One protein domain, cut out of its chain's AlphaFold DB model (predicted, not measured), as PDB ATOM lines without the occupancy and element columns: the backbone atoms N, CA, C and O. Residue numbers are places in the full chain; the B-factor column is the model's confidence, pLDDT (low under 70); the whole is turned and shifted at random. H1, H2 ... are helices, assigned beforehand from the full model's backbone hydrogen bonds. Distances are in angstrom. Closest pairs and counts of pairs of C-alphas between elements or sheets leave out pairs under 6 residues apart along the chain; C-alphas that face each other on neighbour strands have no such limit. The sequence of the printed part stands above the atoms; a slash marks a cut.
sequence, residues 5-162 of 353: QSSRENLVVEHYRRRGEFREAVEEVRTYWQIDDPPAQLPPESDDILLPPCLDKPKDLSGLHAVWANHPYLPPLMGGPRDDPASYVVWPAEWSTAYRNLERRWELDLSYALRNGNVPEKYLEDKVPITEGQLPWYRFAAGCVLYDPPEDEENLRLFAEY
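AT A GLANCE: This is residues 5 to 162 of the 353 residues of an uncharacterized protein of Actinobacteria bacterium (UniProt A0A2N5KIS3). What is the main picture? One long helix, H5, runs along the longest axis, and its last part, with H2 beside it and H6 crossing it, makes a core of crossed helices. H1 packs on H2 and H7 on H1 at one end, while the other end, where H5 begins, is looser, with H4 near H5 and the loop residues 79 to 87 sticking out. What is it made of, and how large is it? The printed part has 158 residues with seven named helices, H1 to H7 in chain order, and no named strand; the class is all helix. The whole is elongated, spanning 51 by 31 by 27 A, yet compact, with a radius of gyration of the C-alphas of 16.9 A.

HOW THE PARTS SIT: What touches the longest helix? H5, residues 93 to 116, touches H2, residues 21 to 32, with residues 109 to 116 alone, at a shallow tilt of 26 degrees, opposite ways; the closest C-alphas, of Ala 25 and Ala 113, are 4.9 A apart. It touches H6, residues 135 to 146, about perpendicular at 87 degrees, the closest C-alphas being those of Leu 110 and Ala 141, 5.8 A apart. What else meets the hubs, H2 and H6? They touch each other at a steep tilt of 66 degrees, closest at the C-alphas of Val 26 and Val 145, 5.6 A. H3, residues 47 to 50, touches H6, with C-alphas 49 and 142 at 6.2 A, and H1, residues 5 to 16, touches H2, with C-alphas 15 and 23 at 5.0 A. Where are the other two helices? H7, residues 153 to 160, touches H1, with C-alphas 160 and 9 at 5.3 A; H4, residues 62 to 70, touches no helix but is near H5. What do the backbones show? Every O i to N i+4 pair is within hydrogen-bond range in H1, H2, H5 and H6, against 4 of 5 in H4 and 3 of 4 in H7; H3 is too short for such a pair.

IN THESE COORDINATES: Where do the first and last helices lie? H1 begins at C-alpha 5, (146.510, 204.122, 184.524), and H7 ends at C-alpha 160, (141.438, 207.839, 180.045). How long are the longer helices? H5 measures 34.7 A from first to last C-alpha, H2 16.5 A, H1 16.2 A and H6 16.0 A.

THE WHOLE: How far does it reach? The two C-alphas farthest apart, of Ser 6 and Asp 83, are 52.8 A apart, and the printed part has no cut. Which links are long, and where is confidence low? The links H2 to H3, H3 to H4, H4 to H5 and H5 to H6 are long. The pLDDT is under 70 at residue 47, residues 54 to 96, residue 98 and residues 126 to 128.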
ATOM      1  N   GLN A   5     147.912 203.724 184.540       74.88
ATOM      2  CA  GLN A   5     146.510 204.122 184.524       74.88
ATOM      3  C   GLN A   5     146.280 205.403 185.333       74.88
ATOM      4  O   GLN A   5     145.711 206.352 184.812       74.88
ATOM      5  N   SER A   6     146.810 205.492 186.559       76.19
ATOM      6  CA  SER A   6     146.665 206.706 187.374       76.19
ATOM      7  C   SER A   6     147.312 207.941 186.741       76.19
ATOM      8  O   SER A   6     146.833 209.052 186.948       76.19
ATOM      9  N   SER A   7     148.372 207.759 185.948       81.19
ATOM     10  CA  SER A   7     149.036 208.862 185.247       81.19
ATOM     11  C   SER A   7     148.159 209.396 184.113       81.19
ATOM     12  O   SER A   7     147.931 210.599 184.043       81.19
ATOM     13  N   ARG A   8     147.564 208.515 183.298       85.38
ATOM     14  CA  ARG A   8     146.610 208.919 182.247       85.38
ATOM     15  C   ARG A   8     145.348 209.546 182.805       85.38
ATOM     16  O   ARG A   8     144.907 210.569 182.302       85.38
ATOM     17  N   GLU A   9     144.802 208.979 183.877       86.50
ATOM     18  CA  GLU A   9     143.653 209.569 184.563       86.50
ATOM     19  C   GLU A   9     143.953 211.006 185.014       86.50
ATOM     20  O   GLU A   9     143.108 211.880 184.851       86.50
ATOM     21  N   ASN A  10     145.156 211.278 185.531       85.12
ATOM     22  CA  ASN A  10     145.551 212.635 185.915       85.12
ATOM     23  C   ASN A  10     145.672 213.574 184.702       85.12
ATOM     24  O   ASN A  10     145.195 214.703 184.785       85.12
ATOM     25  N   LEU A  11     146.241 213.106 183.586       86.94
ATOM     26  CA  LEU A  11     146.350 213.888 182.346       86.94
ATOM     27  C   LEU A  11     144.983 214.210 181.744       86.94
ATOM     28  O   LEU A  11     144.733 215.348 181.360       86.94
ATOM     29  N   VAL A  12     144.060 213.243 181.733       89.06
ATOM     30  CA  VAL A  12     142.669 213.489 181.329       89.06
ATOM     31  C   VAL A  12     142.011 214.503 182.252       89.06
ATOM     32  O   VAL A  12     141.264 215.351 181.777       89.06
ATOM     33  N   VAL A  13     142.290 214.465 183.557       84.00
ATOM     34  CA  VAL A  13     141.768 215.467 184.493       84.00
ATOM     35  C   VAL A  13     142.348 216.856 184.224       84.00
ATOM     36  O   VAL A  13     141.589 217.817 184.289       84.00
ATOM     37  N   GLU A  14     143.640 216.999 183.922       85.12
ATOM     38  CA  GLU A  14     144.213 218.285 183.480       85.12
ATOM     39  C   GLU A  14     143.545 218.787 182.198       85.12
ATOM     40  O   GLU A  14     143.039 219.912 182.159       85.12
ATOM     41  N   HIS A  15     143.465 217.918 181.188       85.62
ATOM     42  CA  HIS A  15     142.877 218.224 179.885       85.62
ATOM     43  C   HIS A  15     141.409 218.643 180.014       85.62
ATOM     44  O   HIS A  15     141.031 219.730 179.580       85.62
ATOM     45  N   TYR A  16     140.605 217.854 180.734       86.75
ATOM     46  CA  TYR A  16     139.208 218.160 181.058       86.75
ATOM     47  C   TYR A  16     139.076 219.467 181.844       86.75
ATOM     48  O   TYR A  16     138.150 220.246 181.628       86.75
ATOM     49  N   ARG A  17     140.020 219.747 182.755       84.62
ATOM     50  CA  ARG A  17     140.008 220.978 183.550       84.62
ATOM     51  C   ARG A  17     140.433 222.222 182.778       84.62
ATOM     52  O   ARG A  17     140.380 223.309 183.357       84.62
ATOM     53  N   ARG A  18     140.847 222.068 181.516       86.62
ATOM     54  CA  ARG A  18     141.383 223.130 180.655       86.62
ATOM     55  C   ARG A  18     142.532 223.889 181.326       86.62
ATOM     56  O   ARG A  18     142.618 225.111 181.228       86.62
ATOM     57  N   ARG A  19     143.376 223.179 182.083       84.19
ATOM     58  CA  ARG A  19     144.508 223.750 182.829       84.19
ATOM     59  C   ARG A  19     145.652 222.750 182.913       84.19
ATOM     60  O   ARG A  19     145.389 221.558 183.033       84.19
ATOM     61  N   GLY A  20     146.875 223.263 182.995       89.44
ATOM     62  CA  GLY A  20     148.074 222.457 183.210       89.44
ATOM     63  C   GLY A  20     148.956 222.357 181.974       89.44
ATOM     64  O   GLY A  20     148.509 222.634 180.862       89.44
ATOM     65  N   GLU A  21     150.199 221.940 182.192       91.12
ATOM     66  CA  GLU A  21     151.249 221.896 181.166       91.12
ATOM     67  C   GLU A  21     150.878 220.931 180.032       91.12
ATOM     68  O   GLU A  21     151.087 221.239 178.860       91.12
ATOM     69  N   PHE A  22     150.225 219.806 180.356       93.50
ATOM     70  CA  PHE A  22     149.749 218.866 179.340       93.50
ATOM     71  C   PHE A  22     148.727 219.500 178.393       93.50
ATOM     72  O   PHE A  22     148.823 219.352 177.178       93.50
ATOM     73  N   ARG A  23     147.742 220.223 178.941       93.56
ATOM     74  CA  ARG A  23     146.694 220.873 178.146       93.56
ATOM     75  C   ARG A  23     147.282 221.963 177.258       93.56
ATOM     76  O   ARG A  23     146.891 222.061 176.102       93.56
ATOM     77  N   GLU A  24     148.177 222.781 177.803       94.06
ATOM     78  CA  GLU A  24     148.849 223.845 177.051       94.06
ATOM     79  C   GLU A  24     149.638 223.261 175.876       94.06
ATOM     80  O   GLU A  24     149.489 223.730 174.750       94.06
ATOM     81  N   ALA A  25     150.367 222.165 176.104       95.00
ATOM     82  CA  ALA A  25     151.074 221.468 175.038       95.00
ATOM     83  C   ALA A  25     150.119 220.848 174.003       95.00
ATOM     84  O   ALA A  25     150.372 220.943 172.805       95.00
ATOM     85  N   VAL A  26     148.993 220.261 174.425       95.25
ATOM     86  CA  VAL A  26     147.965 219.756 173.496       95.25
ATOM     87  C   VAL A  26     147.382 220.883 172.635       95.25
ATOM     88  O   VAL A  26     147.201 220.695 171.436       95.25
ATOM     89  N   GLU A  27     147.110 222.055 173.209       94.56
ATOM     90  CA  GLU A  27     146.594 223.214 172.470       94.56
ATOM     91  C   GLU A  27     147.624 223.814 171.509       94.56
ATOM     92  O   GLU A  27     147.263 224.244 170.414       94.56
ATOM     93  N   GLU A  28     148.908 223.792 171.866       93.00
ATOM     94  CA  GLU A  28     149.991 224.171 170.959       93.00
ATOM     95  C   GLU A  28     150.053 223.228 169.752       93.00
ATOM     96  O   GLU A  28     150.109 223.689 168.610       93.00
ATOM     97  N   VAL A  29     149.943 221.916 169.986       93.62
ATOM     98  CA  VAL A  29     149.876 220.920 168.909       93.62
ATOM     99  C   VAL A  29     148.614 221.126 168.062       93.62
ATOM    100  O   VAL A  29     148.708 221.152 166.838       93.62
ATOM    101  N   ARG A  30     147.442 221.348 168.668       93.88
ATOM    102  CA  ARG A  30     146.200 221.646 167.926       93.88
ATOM    103  C   ARG A  30     146.340 222.885 167.051       93.88
ATOM    104  O   ARG A  30     145.993 222.835 165.876       93.88
ATOM    105  N   THR A  31     146.912 223.955 167.595       90.50
ATOM    106  CA  THR A  31     147.168 225.202 166.863       90.50
ATOM    107  C   THR A  31     148.109 224.960 165.684       90.50
ATOM    108  O   THR A  31     147.848 225.422 164.576       90.50
ATOM    109  N   TYR A  32     149.185 224.200 165.901       87.19
ATOM    110  CA  TYR A  32     150.147 223.851 164.857       87.19
ATOM    111  C   TYR A  32     149.503 223.060 163.711       87.19
ATOM    112  O   TYR A  32     149.752 223.347 162.540       87.19
ATOM    113  N   TRP A  33     148.646 222.096 164.050       88.75
ATOM    114  CA  TRP A  33     147.948 221.232 163.096       88.75
ATOM    115  C   TRP A  33     146.604 221.797 162.607       88.75
ATOM    116  O   TRP A  33     145.911 221.110 161.859       88.75
ATOM    117  N   GLN A  34     146.253 223.036 162.978       88.94
ATOM    118  CA  GLN A  34     145.000 223.713 162.605       88.94
ATOM    119  C   GLN A  34     143.743 222.898 162.965       88.94
ATOM    120  O   GLN A  34     142.801 222.784 162.182       88.94
ATOM    121  N   ILE A  35     143.749 222.286 164.150       89.75
ATOM    122  CA  ILE A  35     142.631 221.504 164.680       89.75
ATOM    123  C   ILE A  35     141.743 222.438 165.504       89.75
ATOM    124  O   ILE A  35     141.939 222.598 166.710       89.75
ATOM    125  N   ASP A  36     140.769 223.048 164.835       89.62
ATOM    126  CA  ASP A  36     139.766 223.906 165.465       89.62
ATOM    127  C   ASP A  36     138.565 223.075 165.955       89.62
ATOM    128  O   ASP A  36     138.111 222.157 165.273       89.62
ATOM    129  N   ASP A  37     138.041 223.403 167.142       90.88
ATOM    130  CA  ASP A  37     136.830 222.811 167.741       90.88
ATOM    131  C   ASP A  37     136.768 221.262 167.734       90.88
ATOM    132  O   ASP A  37     135.835 220.663 167.184       90.88
ATOM    133  N   PRO A  38     137.740 220.580 168.370       92.88
ATOM    134  CA  PRO A  38     137.785 219.123 168.391       92.88
ATOM    135  C   PRO A  38     136.533 218.534 169.064       92.88
ATOM    136  O   PRO A  38     136.082 219.029 170.103       92.88
ATOM    137  N   PRO A  39     135.954 217.456 168.513       93.12
ATOM    138  CA  PRO A  39     134.688 216.927 168.999       93.12
ATOM    139  C   PRO A  39     134.823 216.325 170.405       93.12
ATOM    140  O   PRO A  39     135.754 215.572 170.696       93.12
ATOM    141  N   ALA A  40     133.843 216.610 171.268       92.88
ATOM    142  CA  ALA A  40     133.755 216.081 172.631       92.88
ATOM    143  C   ALA A  40     133.157 214.659 172.651       92.88
ATOM    144  O   ALA A  40     132.039 214.440 173.121       92.88
ATOM    145  N   GLN A  41     133.882 213.693 172.083       92.88
ATOM    146  CA  GLN A  41     133.461 212.293 171.970       92.88
ATOM    147  C   GLN A  41     134.632 211.328 172.189       92.88
ATOM    148  O   GLN A  41     135.792 211.733 172.230       92.88
ATOM    149  N   LEU A  42     134.333 210.031 172.305       90.44
ATOM    150  CA  LEU A  42     135.380 209.012 172.318       90.44
ATOM    151  C   LEU A  42     136.083 208.948 170.955       90.44
ATOM    152  O   LEU A  42     135.393 208.904 169.929       90.44
ATOM    153  N   PRO A  43     137.425 208.897 170.923       91.00
ATOM    154  CA  PRO A  43     138.131 208.641 169.682       91.00
ATOM    155  C   PRO A  43     137.791 207.228 169.164       91.00
ATOM    156  O   PRO A  43     137.534 206.322 169.966       91.00
ATOM    157  N   PRO A  44     137.785 207.002 167.839       87.38
ATOM    158  CA  PRO A  44     137.526 205.683 167.269       87.38
ATOM    159  C   PRO A  44     138.633 204.694 167.655       87.38
ATOM    160  O   PRO A  44     139.778 205.082 167.865       87.38
ATOM    161  N   GLU A  45     138.334 203.394 167.678       78.38
ATOM    162  CA  GLU A  45     139.336 202.343 167.950       78.38
ATOM    163  C   GLU A  45     140.370 202.154 166.815       78.38
ATOM    164  O   GLU A  45     141.209 201.261 166.897       78.38
ATOM    165  N   SER A  46     140.321 202.970 165.755       75.75
ATOM    166  CA  SER A  46     141.188 202.832 164.580       75.75
ATOM    167  C   SER A  46     142.634 203.253 164.854       75.75
ATOM    168  O   SER A  46     142.887 204.220 165.572       75.75
ATOM    169  N   ASP A  47     143.577 202.584 164.189       65.19
ATOM    170  CA  ASP A  47     144.991 202.974 164.150       65.19
ATOM    171  C   ASP A  47     145.213 204.301 163.397       65.19
ATOM    172  O   ASP A  47     146.255 204.935 163.562       65.19
ATOM    173  N   ASP A  48     144.215 204.762 162.635       75.38
ATOM    174  CA  ASP A  48     144.287 205.973 161.806       75.38
ATOM    175  C   ASP A  48     144.536 207.255 162.615       75.38
ATOM    176  O   ASP A  48     145.044 208.232 162.080       75.38
ATOM    177  N   ILE A  49     144.239 207.266 163.919       85.06
ATOM    178  CA  ILE A  49     144.515 208.424 164.785       85.06
ATOM    179  C   ILE A  49     146.013 208.647 165.046       85.06
ATOM    180  O   ILE A  49     146.409 209.709 165.522       85.06
ATOM    181  N   LEU A  50     146.860 207.655 164.751       85.00
ATOM    182  CA  LEU A  50     148.314 207.814 164.768       85.00
ATOM    183  C   LEU A  50     148.842 208.481 163.495       85.00
ATOM    184  O   LEU A  50     150.037 208.747 163.411       85.00
ATOM    185  N   LEU A  51     147.971 208.774 162.531       84.50
ATOM    186  CA  LEU A  51     148.305 209.560 161.358       84.50
ATOM    187  C   LEU A  51     147.921 211.027 161.589       84.50
ATOM    188  O   LEU A  51     146.960 211.314 162.308       84.50
ATOM    189  N   PRO A  52     148.660 211.975 160.990       82.38
ATOM    190  CA  PRO A  52     148.312 213.381 161.093       82.38
ATOM    191  C   PRO A  52     146.922 213.654 160.481       82.38
ATOM    192  O   PRO A  52     146.591 213.091 159.433       82.38
ATOM    193  N   PRO A  53     146.123 214.563 161.075       74.94
ATOM    194  CA  PRO A  53     144.716 214.788 160.714       74.94
ATOM    195  C   PRO A  53     144.502 215.309 159.290       74.94
ATOM    196  O   PRO A  53     143.412 215.203 158.749       74.94
ATOM    197  N   CYS A  54     145.536 215.845 158.642       68.06
ATOM    198  CA  CYS A  54     145.457 216.296 157.253       68.06
ATOM    199  C   CYS A  54     145.422 215.153 156.223       68.06
ATOM    200  O   CYS A  54     145.494 215.415 155.022       68.06
ATOM    201  N   LEU A  55     145.361 213.897 156.672       59.53
ATOM    202  CA  LEU A  55     145.352 212.700 155.837       59.53
ATOM    203  C   LEU A  55     144.105 211.860 156.107       59.53
ATOM    204  O   LEU A  55     144.203 210.696 156.480       59.53
ATOM    205  N   ASP A  56     142.925 212.427 155.840       51.84
ATOM    206  CA  ASP A  56     141.638 211.715 155.934       51.84
ATOM    207  C   ASP A  56     141.623 210.402 155.129       51.84
ATOM    208  O   ASP A  56     140.855 209.479 155.414       51.84
ATOM    209  N   LYS A  57     142.470 210.303 154.094       56.44
ATOM    210  CA  LYS A  57     142.780 209.057 153.390       56.44
ATOM    211  C   LYS A  57     144.273 209.034 153.061       56.44
ATOM    212  O   LYS A  57     144.749 209.998 152.466       56.44
ATOM    213  N   PRO A  58     144.981 207.903 153.229       50.53
ATOM    214  CA  PRO A  58     146.374 207.755 152.787       50.53
ATOM    215  C   PRO A  58     146.592 208.049 151.292       50.53
ATOM    216  O   PRO A  58     147.719 208.198 150.845       50.53
ATOM    217  N   LYS A  59     145.514 208.085 150.496       50.53
ATOM    218  CA  LYS A  59     145.525 208.352 149.051       50.53
ATOM    219  C   LYS A  59     145.031 209.752 148.673       50.53
ATOM    220  O   LYS A  59     145.112 210.101 147.499       50.53
ATOM    221  N   ASP A  60     144.490 210.524 149.617       57.44
ATOM    222  CA  ASP A  60     144.012 211.884 149.367       57.44
ATOM    223  C   ASP A  60     145.065 212.891 149.830       57.44
ATOM    224  O   ASP A  60     145.242 213.168 151.013       57.44
ATOM    225  N   LEU A  61     145.821 213.396 148.859       53.62
ATOM    226  CA  LEU A  61     146.978 214.263 149.073       53.62
ATOM    227  C   LEU A  61     146.593 215.744 149.135       53.62
ATOM    228  O   LEU A  61     147.462 216.593 149.331       53.62
ATOM    229  N   SER A  62     145.310 216.073 148.962       59.41
ATOM    230  CA  SER A  62     144.834 217.457 148.985       59.41
ATOM    231  C   SER A  62     145.066 218.117 150.353       59.41
ATOM    232  O   SER A  62     145.563 219.244 150.409       59.41
ATOM    233  N   GLY A  63     144.833 217.382 151.446       58.44
ATOM    234  CA  GLY A  63     145.146 217.829 152.807       58.44
ATOM    235  C   GLY A  63     146.652 217.922 153.081       58.44
ATOM    236  O   GLY A  63     147.110 218.889 153.692       58.44
ATOM    237  N   LEU A  64     147.445 216.995 152.527       57.00
ATOM    238  CA  LEU A  64     148.910 217.030 152.608       57.00
ATOM    239  C   LEU A  64     149.469 218.289 151.930       57.00
ATOM    240  O   LEU A  64     150.292 218.978 152.518       57.00
ATOM    241  N   HIS A  65     148.977 218.640 150.737       58.44
ATOM    242  CA  HIS A  65     149.358 219.862 150.020       58.44
ATOM    243  C   HIS A  65     149.001 221.144 150.790       58.44
ATOM    244  O   HIS A  65     149.789 222.089 150.779       58.44
ATOM    245  N   ALA A  66     147.842 221.189 151.454       61.69
ATOM    246  CA  ALA A  66     147.402 222.352 152.225       61.69
ATOM    247  C   ALA A  66     148.277 222.595 153.465       61.69
ATOM    248  O   ALA A  66     148.688 223.730 153.716       61.69
ATOM    249  N   VAL A  67     148.622 221.535 154.201       59.31
ATOM    250  CA  VAL A  67     149.562 221.627 155.328       59.31
ATOM    251  C   VAL A  67     150.957 221.978 154.825       59.31
ATOM    252  O   VAL A  67     151.581 222.903 155.331       59.31
ATOM    253  N   TRP A  68     151.417 221.313 153.766       60.66
ATOM    254  CA  TRP A  68     152.737 221.531 153.178       60.66
ATOM    255  C   TRP A  68     152.951 222.967 152.699       60.66
ATOM    256  O   TRP A  68     154.005 223.547 152.948       60.66
ATOM    257  N   ALA A  69     151.954 223.562 152.039       62.44
ATOM    258  CA  ALA A  69     152.025 224.931 151.531       62.44
ATOM    259  C   ALA A  69     152.153 225.984 152.646       62.44
ATOM    260  O   ALA A  69     152.671 227.070 152.398       62.44
ATOM    261  N   ASN A  70     151.709 225.655 153.861       58.81
ATOM    262  CA  ASN A  70     151.742 226.548 155.017       58.81
ATOM    263  C   ASN A  70     152.832 226.176 156.037       58.81
ATOM    264  O   ASN A  70     152.988 226.868 157.043       58.81
ATOM    265  N   HIS A  71     153.600 225.108 155.799       57.03
ATOM    266  CA  HIS A  71     154.556 224.590 156.769       57.03
ATOM    267  C   HIS A  71     155.941 225.249 156.605       57.03
ATOM    268  O   HIS A  71     156.611 225.024 155.594       57.03
ATOM    269  N   PRO A  72     156.448 225.997 157.606       55.03
ATOM    270  CA  PRO A  72     157.648 226.836 157.466       55.03
ATOM    271  C   PRO A  72     158.955 226.064 157.224       55.03
ATOM    272  O   PRO A  72     159.948 226.652 156.803       55.03
ATOM    273  N   TYR A  73     158.963 224.753 157.482       51.47
ATOM    274  CA  TYR A  73     160.158 223.903 157.400       51.47
ATOM    275  C   TYR A  73     160.097 222.785 156.345       51.47
ATOM    276  O   TYR A  73     161.033 221.989 156.275       51.47
ATOM    277  N   LEU A  74     159.026 222.679 155.544       50.50
ATOM    278  CA  LEU A  74     158.947 221.650 154.496       50.50
ATOM    279  C   LEU A  74     159.402 222.223 153.140       50.50
ATOM    280  O   LEU A  74     159.003 223.330 152.777       50.50
ATOM    281  N   PRO A  75     160.249 221.509 152.374       46.94
ATOM    282  CA  PRO A  75     160.744 221.994 151.086       46.94
ATOM    283  C   PRO A  75     159.594 222.072 150.070       46.94
ATOM    284  O   PRO A  75     158.821 221.126 150.006       46.94
ATOM    285  N   PRO A  76     159.451 223.131 149.254       52.12
ATOM    286  CA  PRO A  76     158.323 223.280 148.329       52.12
ATOM    287  C   PRO A  76     158.178 222.077 147.381       52.12
ATOM    288  O   PRO A  76     159.171 221.576 146.854       52.12
ATOM    289  N   LEU A  77     156.939 221.621 147.155       51.59
ATOM    290  CA  LEU A  77     156.631 220.497 146.262       51.59
ATOM    291  C   LEU A  77     157.042 220.840 144.822       51.59
ATOM    292  O   LEU A  77     156.385 221.615 144.128       51.59
ATOM    293  N   MET A  78     158.152 220.261 144.371       44.28
ATOM    294  CA  MET A  78     158.675 220.421 143.015       44.28
ATOM    295  C   MET A  78     157.978 219.430 142.076       44.28
ATOM    296  O   MET A  78     158.514 218.382 141.745       44.28
ATOM    297  N   GLY A  79     156.758 219.754 141.645       51.53
ATOM    298  CA  GLY A  79     156.035 218.955 140.652       51.53
ATOM    299  C   GLY A  79     154.531 219.039 140.841       51.53
ATOM    300  O   GLY A  79     153.973 218.378 141.710       51.53
ATOM    301  N   GLY A  80     153.869 219.866 140.030       47.06
ATOM    302  CA  GLY A  80     152.411 219.939 140.010       47.06
ATOM    303  C   GLY A  80     151.768 218.608 139.588       47.06
ATOM    304  O   GLY A  80     152.425 217.793 138.930       47.06
ATOM    305  N   PRO A  81     150.492 218.389 139.949       45.12
ATOM    306  CA  PRO A  81     149.759 217.181 139.588       45.12
ATOM    307  C   PRO A  81     149.770 217.009 138.065       45.12
ATOM    308  O   PRO A  81     149.374 217.906 137.324       45.12
ATOM    309  N   ARG A  82     150.268 215.863 137.590       53.38
ATOM    310  CA  ARG A  82     150.040 215.413 136.214       53.38
ATOM    311  C   ARG A  82     148.732 214.628 136.205       53.38
ATOM    312  O   ARG A  82     148.547 213.764 137.054       53.38
ATOM    313  N   ASP A  83     147.862 214.943 135.250       47.19
ATOM    314  CA  ASP A  83     146.436 214.577 135.169       47.19
ATOM    315  C   ASP A  83     146.100 213.073 135.012       47.19
ATOM    316  O   ASP A  83     145.061 212.739 134.446       47.19
ATOM    317  N   ASP A  84     146.926 212.139 135.499       50.66
ATOM    318  CA  ASP A  84     146.632 210.704 135.402       50.66
ATOM    319  C   ASP A  84     146.633 209.982 136.769       50.66
ATOM    320  O   ASP A  84     147.678 209.504 137.234       50.66
ATOM    321  N   PRO A  85     145.454 209.847 137.410       51.03
ATOM    322  CA  PRO A  85     145.300 209.147 138.683       51.03
ATOM    323  C   PRO A  85     145.565 207.631 138.596       51.03
ATOM    324  O   PRO A  85     145.705 206.988 139.636       51.03
ATOM    325  N   ALA A  86     145.683 207.041 137.398       49.28
ATOM    326  CA  ALA A  86     145.968 205.612 137.237       49.28
ATOM    327  C   ALA A  86     147.471 205.258 137.287       49.28
ATOM    328  O   ALA A  86     147.822 204.080 137.354       49.28
ATOM    329  N   SER A  87     148.369 206.249 137.305       49.16
ATOM    330  CA  SER A  87     149.831 206.040 137.290       49.16
ATOM    331  C   SER A  87     150.488 205.839 138.674       49.16
ATOM    332  O   SER A  87     151.692 205.602 138.767       49.16
ATOM    333  N   TYR A  88     149.705 205.844 139.758       48.59
ATOM    334  CA  TYR A  88     150.168 205.867 141.158       48.59
ATOM    335  C   TYR A  88     150.432 204.487 141.802       48.59
ATOM    336  O   TYR A  88     150.223 204.308 143.001       48.59
ATOM    337  N   VAL A  89     150.891 203.478 141.052       48.19
ATOM    338  CA  VAL A  89     151.220 202.164 141.661       48.19
ATOM    339  C   VAL A  89     152.598 202.173 142.345       48.19
ATOM    340  O   VAL A  89     152.866 201.350 143.217       48.19
ATOM    341  N   VAL A  90     153.454 203.152 142.035       52.34
ATOM    342  CA  VAL A  90     154.735 203.366 142.718       52.34
ATOM    343  C   VAL A  90     154.774 204.807 143.206       52.34
ATOM    344  O   VAL A  90     154.870 205.734 142.407       52.34
ATOM    345  N   TRP A  91     154.675 204.994 144.523       51.09
ATOM    346  CA  TRP A  91     154.917 206.286 145.157       51.09
ATOM    347  C   TRP A  91     156.291 206.792 144.703       51.09
ATOM    348  O   TRP A  91     157.278 206.079 144.915       51.09
ATOM    349  N   PRO A  92     156.404 207.977 144.076       61.28
ATOM    350  CA  PRO A  92     157.717 208.523 143.771       61.28
ATOM    351  C   PRO A  92     158.504 208.634 145.085       61.28
ATOM    352  O   PRO A  92     157.936 208.987 146.119       61.28
ATOM    353  N   ALA A  93     159.796 208.295 145.082       61.84
ATOM    354  CA  ALA A  93     160.613 208.221 146.303       61.84
ATOM    355  C   ALA A  93     160.530 209.498 147.169       61.84
ATOM    356  O   ALA A  93     160.505 209.433 148.402       61.84
ATOM    357  N   GLU A  94     160.393 210.651 146.517       60.66
ATOM    358  CA  GLU A  94     160.175 211.964 147.131       60.66
ATOM    359  C   GLU A  94     158.896 212.016 147.987       60.66
ATOM    360  O   GLU A  94     158.914 212.552 149.093       60.66
ATOM    361  N   TRP A  95     157.813 211.367 147.549       61.66
ATOM    362  CA  TRP A  95     156.526 211.324 148.251       61.66
ATOM    363  C   TRP A  95     156.559 210.378 149.453       61.66
ATOM    364  O   TRP A  95     155.974 210.670 150.492       61.66
ATOM    365  N   SER A  96     157.305 209.273 149.358       67.69
ATOM    366  CA  SER A  96     157.545 208.407 150.522       67.69
ATOM    367  C   SER A  96     158.338 209.128 151.619       67.69
ATOM    368  O   SER A  96     158.112 208.897 152.803       67.69
ATOM    369  N   THR A  97     159.236 210.036 151.229       71.00
ATOM    370  CA  THR A  97     160.054 210.825 152.160       71.00
ATOM    371  C   THR A  97     159.211 211.913 152.816       71.00
ATOM    372  O   THR A  97     159.228 212.071 154.030       71.00
ATOM    373  N   ALA A  98     158.417 212.612 152.010       68.88
ATOM    374  CA  ALA A  98     157.417 213.588 152.421       68.88
ATOM    375  C   ALA A  98     156.447 213.048 153.481       68.88
ATOM    376  O   ALA A  98     156.302 213.628 154.556       68.88
ATOM    377  N   TYR A  99     155.828 211.907 153.184       75.44
ATOM    378  CA  TYR A  99     154.897 211.233 154.077       75.44
ATOM    379  C   TYR A  99     155.569 210.824 155.398       75.44
ATOM    380  O   TYR A  99     155.087 211.188 156.466       75.44
ATOM    381  N   ARG A 100     156.747 210.183 155.334       77.81
ATOM    382  CA  ARG A 100     157.521 209.818 156.534       77.81
ATOM    383  C   ARG A 100     157.918 211.029 157.371       77.81
ATOM    384  O   ARG A 100     157.955 210.931 158.590       77.81
ATOM    385  N   ASN A 101     158.221 212.165 156.743       80.12
ATOM    386  CA  ASN A 101     158.550 213.392 157.466       80.12
ATOM    387  C   ASN A 101     157.333 213.949 158.217       80.12
ATOM    388  O   ASN A 101     157.500 214.453 159.325       80.12
ATOM    389  N   LEU A 102     156.130 213.848 157.644       83.62
ATOM    390  CA  LEU A 102     154.890 214.268 158.301       83.62
ATOM    391  C   LEU A 102     154.493 213.330 159.437       83.62
ATOM    392  O   LEU A 102     154.208 213.819 160.525       83.62
ATOM    393  N   GLU A 103     154.547 212.012 159.223       85.00
ATOM    394  CA  GLU A 103     154.381 211.031 160.305       85.00
ATOM    395  C   GLU A 103     155.384 211.308 161.422       85.00
ATOM    396  O   GLU A 103     155.001 211.483 162.575       85.00
ATOM    397  N   ARG A 104     156.666 211.468 161.078       84.88
ATOM    398  CA  ARG A 104     157.706 211.748 162.066       84.88
ATOM    399  C   ARG A 104     157.457 213.051 162.814       84.88
ATOM    400  O   ARG A 104     157.739 213.130 164.006       84.88
ATOM    401  N   ARG A 105     156.958 214.087 162.138       88.56
ATOM    402  CA  ARG A 105     156.623 215.354 162.789       88.56
ATOM    403  C   ARG A 105     155.458 215.185 163.758       88.56
ATOM    404  O   ARG A 105     155.562 215.655 164.884       88.56
ATOM    405  N   TRP A 106     154.408 214.482 163.342       91.94
ATOM    406  CA  TRP A 106     153.269 214.157 164.195       91.94
ATOM    407  C   TRP A 106     153.707 213.386 165.441       91.94
ATOM    408  O   TRP A 106     153.388 213.793 166.552       91.94
ATOM    409  N   GLU A 107     154.539 212.353 165.287       90.38
ATOM    410  CA  GLU A 107     155.129 211.629 166.419       90.38
ATOM    411  C   GLU A 107     155.891 212.563 167.374       90.38
ATOM    412  O   GLU A 107     155.721 212.480 168.589       90.38
ATOM    413  N   LEU A 108     156.719 213.468 166.843       89.62
ATOM    414  CA  LEU A 108     157.476 214.422 167.658       89.62
ATOM    415  C   LEU A 108     156.560 215.391 168.419       89.62
ATOM    416  O   LEU A 108     156.827 215.676 169.584       89.62
ATOM    417  N   ASP A 109     155.482 215.861 167.795       94.25
ATOM    418  CA  ASP A 109     154.510 216.759 168.427       94.25
ATOM    419  C   ASP A 109     153.687 216.025 169.510       94.25
ATOM    420  O   ASP A 109     153.457 216.560 170.597       94.25
ATOM    421  N   LEU A 110     153.318 214.757 169.286       94.25
ATOM    422  CA  LEU A 110     152.695 213.913 170.312       94.25
ATOM    423  C   LEU A 110     153.647 213.635 171.485       94.25
ATOM    424  O   LEU A 110     153.243 213.714 172.647       94.25
ATOM    425  N   SER A 111     154.918 213.344 171.194       92.44
ATOM    426  CA  SER A 111     155.968 213.168 172.203       92.44
ATOM    427  C   SER A 111     156.175 214.447 173.018       92.44
ATOM    428  O   SER A 111     156.247 214.394 174.246       92.44
ATOM    429  N   TYR A 112     156.171 215.613 172.365       93.44
ATOM    430  CA  TYR A 112     156.211 216.919 173.021       93.44
ATOM    431  C   TYR A 112     155.050 217.103 174.006       93.44
ATOM    432  O   TYR A 112     155.284 217.458 175.165       93.44
ATOM    433  N   ALA A 113     153.815 216.800 173.592       94.69
ATOM    434  CA  ALA A 113     152.659 216.868 174.485       94.69
ATOM    435  C   ALA A 113     152.827 215.943 175.702       94.69
ATOM    436  O   ALA A 113     152.620 216.366 176.838       94.69
ATOM    437  N   LEU A 114     153.273 214.701 175.492       93.38
ATOM    438  CA  LEU A 114     153.499 213.737 176.572       93.38
ATOM    439  C   LEU A 114     154.604 214.179 177.547       93.38
ATOM    440  O   LEU A 114     154.409 214.086 178.762       93.38
ATOM    441  N   ARG A 115     155.736 214.691 177.044       92.56
ATOM    442  CA  ARG A 115     156.854 215.184 177.871       92.56
ATOM    443  C   ARG A 115     156.422 216.347 178.762       92.56
ATOM    444  O   ARG A 115     156.680 216.314 179.962       92.56
ATOM    445  N   ASN A 116     155.700 217.323 178.208       91.69
ATOM    446  CA  ASN A 116     155.154 218.440 178.990       91.69
ATOM    447  C   ASN A 116     154.041 218.006 179.952       91.69
ATOM    448  O   ASN A 116     153.835 218.628 180.985       91.69
ATOM    449  N   GLY A 117     153.365 216.888 179.682       88.38
ATOM    450  CA  GLY A 117     152.475 216.242 180.647       88.38
ATOM    451  C   GLY A 117     153.191 215.524 181.795       88.38
ATOM    452  O   GLY A 117     152.545 214.828 182.575       88.38
ATOM    453  N   ASN A 118     154.514 215.648 181.927       88.25
ATOM    454  CA  ASN A 118     155.305 214.926 182.924       88.25
ATOM    455  C   ASN A 118     155.159 213.394 182.808       88.25
ATOM    456  O   ASN A 118     155.262 212.668 183.805       88.25
ATOM    457  N   VAL A 119     154.909 212.875 181.597       85.06
ATOM    458  CA  VAL A 119     154.954 211.431 181.351       85.06
ATOM    459  C   VAL A 119     156.411 210.976 181.490       85.06
ATOM    460  O   VAL A 119     157.287 211.556 180.852       85.06
ATOM    461  N   PRO A 120     156.708 209.964 182.328       80.69
ATOM    462  CA  PRO A 120     158.083 209.530 182.555       80.69
ATOM    463  C   PRO A 120     158.814 209.161 181.262       80.69
ATOM    464  O   PRO A 120     158.287 208.384 180.467       80.69
ATOM    465  N   GLU A 121     160.057 209.632 181.114       82.81
ATOM    466  CA  GLU A 121     160.871 209.469 179.896       82.81
ATOM    467  C   GLU A 121     161.027 208.004 179.461       82.81
ATOM    468  O   GLU A 121     161.052 207.715 178.275       82.81
ATOM    469  N   LYS A 122     161.015 207.050 180.399       76.12
ATOM    470  CA  LYS A 122     161.033 205.604 180.100       76.12
ATOM    471  C   LYS A 122     159.879 205.138 179.190       76.12
ATOM    472  O   LYS A 122     159.984 204.117 178.526       76.12
ATOM    473  N   TYR A 123     158.753 205.858 179.184       77.94
ATOM    474  CA  TYR A 123     157.619 205.592 178.289       77.94
ATOM    475  C   TYR A 123     157.735 206.342 176.956       77.94
ATOM    476  O   TYR A 123     156.943 206.097 176.049       77.94
ATOM    477  N   LEU A 124     158.700 207.254 176.846       82.25
ATOM    478  CA  LEU A 124     158.896 208.180 175.734       82.25
ATOM    479  C   LEU A 124     160.260 208.027 175.058       82.25
ATOM    480  O   LEU A 124     160.516 208.774 174.123       82.25
ATOM    481  N   GLU A 125     161.106 207.086 175.506       79.19
ATOM    482  CA  GLU A 125     162.450 206.866 174.961       79.19
ATOM    483  C   GLU A 125     162.420 206.940 173.436       79.19
ATOM    484  O   GLU A 125     161.641 206.223 172.811       79.19
ATOM    485  N   ASP A 126     163.247 207.802 172.839       66.94
ATOM    486  CA  ASP A 126     163.285 208.049 171.392       66.94
ATOM    487  C   ASP A 126     163.858 206.834 170.629       66.94
ATOM    488  O   ASP A 126     164.906 206.885 169.986       66.94
ATOM    489  N   LYS A 127     163.164 205.698 170.713       68.69
ATOM    490  CA  LYS A 127     163.379 204.502 169.918       68.69
ATOM    491  C   LYS A 127     162.613 204.704 168.622       68.69
ATOM    492  O   LYS A 127     161.406 204.927 168.617       68.69
ATOM    493  N   VAL A 128     163.352 204.686 167.518       69.19
ATOM    494  CA  VAL A 128     162.791 204.746 166.169       69.19
ATOM    495  C   VAL A 128     163.007 203.376 165.528       69.19
ATOM    496  O   VAL A 128     164.164 202.958 165.418       69.19
ATOM    497  N   PRO A 129     161.940 202.678 165.096       74.94
ATOM    498  CA  PRO A 129     160.521 203.070 165.153       74.94
ATOM    499  C   PRO A 129     159.919 203.008 166.571       74.94
ATOM    500  O   PRO A 129     160.475 202.335 167.441       74.94
ATOM    501  N   ILE A 130     158.772 203.679 166.773       79.00
ATOM    502  CA  ILE A 130     157.980 203.597 168.013       79.00
ATOM    503  C   ILE A 130     157.753 202.124 168.356       79.00
ATOM    504  O   ILE A 130     157.284 201.338 167.531       79.00
ATOM    505  N   THR A 131     158.090 201.743 169.584       79.75
ATOM    506  CA  THR A 131     157.925 200.360 170.045       79.75
ATOM    507  C   THR A 131     156.468 200.061 170.404       79.75
ATOM    508  O   THR A 131     155.708 200.957 170.776       79.75
ATOM    509  N   GLU A 132     156.065 198.787 170.372       76.38
ATOM    510  CA  GLU A 132     154.703 198.376 170.759       76.38
ATOM    511  C   GLU A 132     154.310 198.847 172.171       76.38
ATOM    512  O   GLU A 132     153.153 199.184 172.414       76.38
ATOM    513  N   GLY A 133     155.274 198.949 173.094       76.94
ATOM    514  CA  GLY A 133     155.044 199.456 174.451       76.94
ATOM    515  C   GLY A 133     154.739 200.958 174.525       76.94
ATOM    516  O   GLY A 133     154.136 201.416 175.497       76.94
ATOM    517  N   GLN A 134     155.118 201.726 173.502       84.00
ATOM    518  CA  GLN A 134     154.913 203.176 173.428       84.00
ATOM    519  C   GLN A 134     153.623 203.551 172.704       84.00
ATOM    520  O   GLN A 134     153.007 204.556 173.067       84.00
ATOM    521  N   LEU A 135     153.172 202.730 171.745       85.25
ATOM    522  CA  LEU A 135     151.924 202.946 170.998       85.25
ATOM    523  C   LEU A 135     150.741 203.338 171.899       85.25
ATOM    524  O   LEU A 135     150.027 204.278 171.546       85.25
ATOM    525  N   PRO A 136     150.554 202.726 173.087       88.50
ATOM    526  CA  PRO A 136     149.519 203.145 174.011       88.50
ATOM    527  C   PRO A 136     149.524 204.644 174.370       88.50
ATOM    528  O   PRO A 136     148.476 205.282 174.472       88.50
ATOM    529  N   TRP A 137     150.699 205.219 174.611       90.44
ATOM    530  CA  TRP A 137     150.834 206.623 175.005       90.44
ATOM    531  C   TRP A 137     150.650 207.572 173.829       90.44
ATOM    532  O   TRP A 137     149.985 208.593 173.977       90.44
ATOM    533  N   TYR A 138     151.167 207.205 172.660       91.94
ATOM    534  CA  TYR A 138     150.983 207.990 171.442       91.94
ATOM    535  C   TYR A 138     149.514 208.009 171.007       91.94
ATOM    536  O   TYR A 138     148.997 209.073 170.682       91.94
ATOM    537  N   ARG A 139     148.793 206.883 171.111       91.50
ATOM    538  CA  ARG A 139     147.338 206.842 170.871       91.50
ATOM    539  C   ARG A 139     146.574 207.716 171.856       91.50
ATOM    540  O   ARG A 139     145.677 208.449 171.458       91.50
ATOM    541  N   PHE A 140     146.942 207.659 173.136       93.56
ATOM    542  CA  PHE A 140     146.347 208.517 174.158       93.56
ATOM    543  C   PHE A 140     146.559 210.010 173.849       93.56
ATOM    544  O   PHE A 140     145.601 210.782 173.873       93.56
ATOM    545  N   ALA A 141     147.792 210.411 173.521       94.88
ATOM    546  CA  ALA A 141     148.117 211.791 173.164       94.88
ATOM    547  C   ALA A 141     147.372 212.243 171.904       94.88
ATOM    548  O   ALA A 141     146.743 213.297 171.921       94.88
ATOM    549  N   ALA A 142     147.366 211.420 170.853       95.00
ATOM    550  CA  ALA A 142     146.617 211.686 169.632       95.00
ATOM    551  C   ALA A 142     145.118 211.845 169.908       95.00
ATOM    552  O   ALA A 142     144.506 212.796 169.434       95.00
ATOM    553  N   GLY A 143     144.538 210.982 170.749       94.50
ATOM    554  CA  GLY A 143     143.159 211.116 171.215       94.50
ATOM    555  C   GLY A 143     142.909 212.454 171.915       94.50
ATOM    556  O   GLY A 143     141.927 213.121 171.616       94.50
ATOM    557  N   CYS A 144     143.824 212.898 172.783       95.31
ATOM    558  CA  CYS A 144     143.717 214.201 173.446       95.31
ATOM    559  C   CYS A 144     143.850 215.380 172.473       95.31
ATOM    560  O   CYS A 144     143.187 216.397 172.664       95.31
ATOM    561  N   VAL A 145     144.691 215.268 171.443       95.75
ATOM    562  CA  VAL A 145     144.870 216.314 170.428       95.75
ATOM    563  C   VAL A 145     143.655 216.395 169.507       95.75
ATOM    564  O   VAL A 145     143.150 217.487 169.274       95.75
ATOM    565  N   LEU A 146     143.142 215.260 169.042       94.94
ATOM    566  CA  LEU A 146     142.068 215.201 168.049       94.94
ATOM    567  C   LEU A 146     140.659 215.328 168.653       94.94
ATOM    568  O   LEU A 146     139.724 215.660 167.933       94.94
ATOM    569  N   TYR A 147     140.494 215.066 169.952       95.25
ATOM    570  CA  TYR A 147     139.191 215.018 170.621       95.25
ATOM    571  C   TYR A 147     139.234 215.733 171.973       95.25
ATOM    572  O   TYR A 147     140.244 215.715 172.686       95.25
ATOM    573  N   ASP A 148     138.116 216.345 172.352       94.75
ATOM    574  CA  ASP A 148     137.924 216.854 173.707       94.75
ATOM    575  C   ASP A 148     137.382 215.746 174.630       94.75
ATOM    576  O   ASP A 148     136.558 214.931 174.201       94.75
ATOM    577  N   PRO A 149     137.804 215.690 175.910       92.50
ATOM    578  CA  PRO A 149     137.275 214.705 176.842       92.50
ATOM    579  C   PRO A 149     135.766 214.906 177.036       92.50
ATOM    580  O   PRO A 149     135.338 216.024 177.340       92.50
ATOM    581  N   PRO A 150     134.952 213.846 176.916       92.06
ATOM    582  CA  PRO A 150     133.508 213.949 177.077       92.06
ATOM    583  C   PRO A 150     133.131 214.295 178.526       92.06
ATOM    584  O   PRO A 150     133.824 213.927 179.474       92.06
ATOM    585  N   GLU A 151     132.010 214.998 178.714       87.81
ATOM    586  CA  GLU A 151     131.550 215.406 180.052       87.81
ATOM    587  C   GLU A 151     130.864 214.279 180.833       87.81
ATOM    588  O   GLU A 151     130.722 214.370 182.055       87.81
ATOM    589  N   ASP A 152     130.442 213.211 180.156       87.44
ATOM    590  CA  ASP A 152     129.760 212.102 180.803       87.44
ATOM    591  C   ASP A 152     130.733 211.155 181.526       87.44
ATOM    592  O   ASP A 152     131.861 210.895 181.112       87.44
ATOM    593  N   GLU A 153     130.274 210.621 182.659       84.94
ATOM    594  CA  GLU A 153     131.103 209.841 183.582       84.94
ATOM    595  C   GLU A 153     131.680 208.552 182.982       84.94
ATOM    596  O   GLU A 153     132.756 208.109 183.396       84.94
ATOM    597  N   GLU A 154     130.936 207.920 182.078       86.19
ATOM    598  CA  GLU A 154     131.285 206.627 181.500       86.19
ATOM    599  C   GLU A 154     132.323 206.805 180.395       86.19
ATOM    600  O   GLU A 154     133.394 206.193 180.458       86.19
ATOM    601  N   ASN A 155     132.077 207.723 179.464       88.56
ATOM    602  CA  ASN A 155     133.001 208.008 178.382       88.56
ATOM    603  C   ASN A 155     134.251 208.736 178.877       88.56
ATOM    604  O   ASN A 155     135.324 208.470 178.357       88.56
ATOM    605  N   LEU A 156     134.189 209.576 179.918       87.00
ATOM    606  CA  LEU A 156     135.402 210.210 180.459       87.00
ATOM    607  C   LEU A 156     136.394 209.163 180.992       87.00
ATOM    608  O   LEU A 156     137.609 209.309 180.864       87.00
ATOM    609  N   ARG A 157     135.877 208.073 181.571       85.88
ATOM    610  CA  ARG A 157     136.702 206.936 181.986       85.88
ATOM    611  C   ARG A 157     137.274 206.199 180.775       85.88
ATOM    612  O   ARG A 157     138.468 205.923 180.764       85.88
ATOM    613  N   LEU A 158     136.436 205.885 179.789       88.44
ATOM    614  CA  LEU A 158     136.872 205.204 178.566       88.44
ATOM    615  C   LEU A 158     137.918 206.030 177.804       88.44
ATOM    616  O   LEU A 158     138.869 205.470 177.278       88.44
ATOM    617  N   PHE A 159     137.814 207.359 177.837       91.31
ATOM    618  CA  PHE A 159     138.793 208.279 177.263       91.31
ATOM    619  C   PHE A 159     140.155 208.187 177.970       91.31
ATOM    620  O   PHE A 159     141.192 208.172 177.319       91.31
ATOM    621  N   ALA A 160     140.188 208.060 179.302       88.50
ATOM    622  CA  ALA A 160     141.438 207.839 180.045       88.50
ATOM    623  C   ALA A 160     142.057 206.453 179.800       88.50
ATOM    624  O   ALA A 160     143.270 206.273 179.929       88.50
ATOM    625  N   GLU A 161     141.220 205.480 179.447       87.88
ATOM    626  CA  GLU A 161     141.625 204.140 179.028       87.88
ATOM    627  C   GLU A 161     141.941 204.082 177.519       87.88
ATOM    628  O   GLU A 161     142.430 203.057 177.043       87.88
ATOM    629  N   TYR A 162     141.728 205.171 176.769       88.31
ATOM    630  CA  TYR A 162     141.962 205.213 175.332       88.31
ATOM    631  C   TYR A 162     143.452 205.101 175.006       88.31
ATOM    632  O   TYR A 162     144.317 205.664 175.684       88.31
TER     633      TYR A 162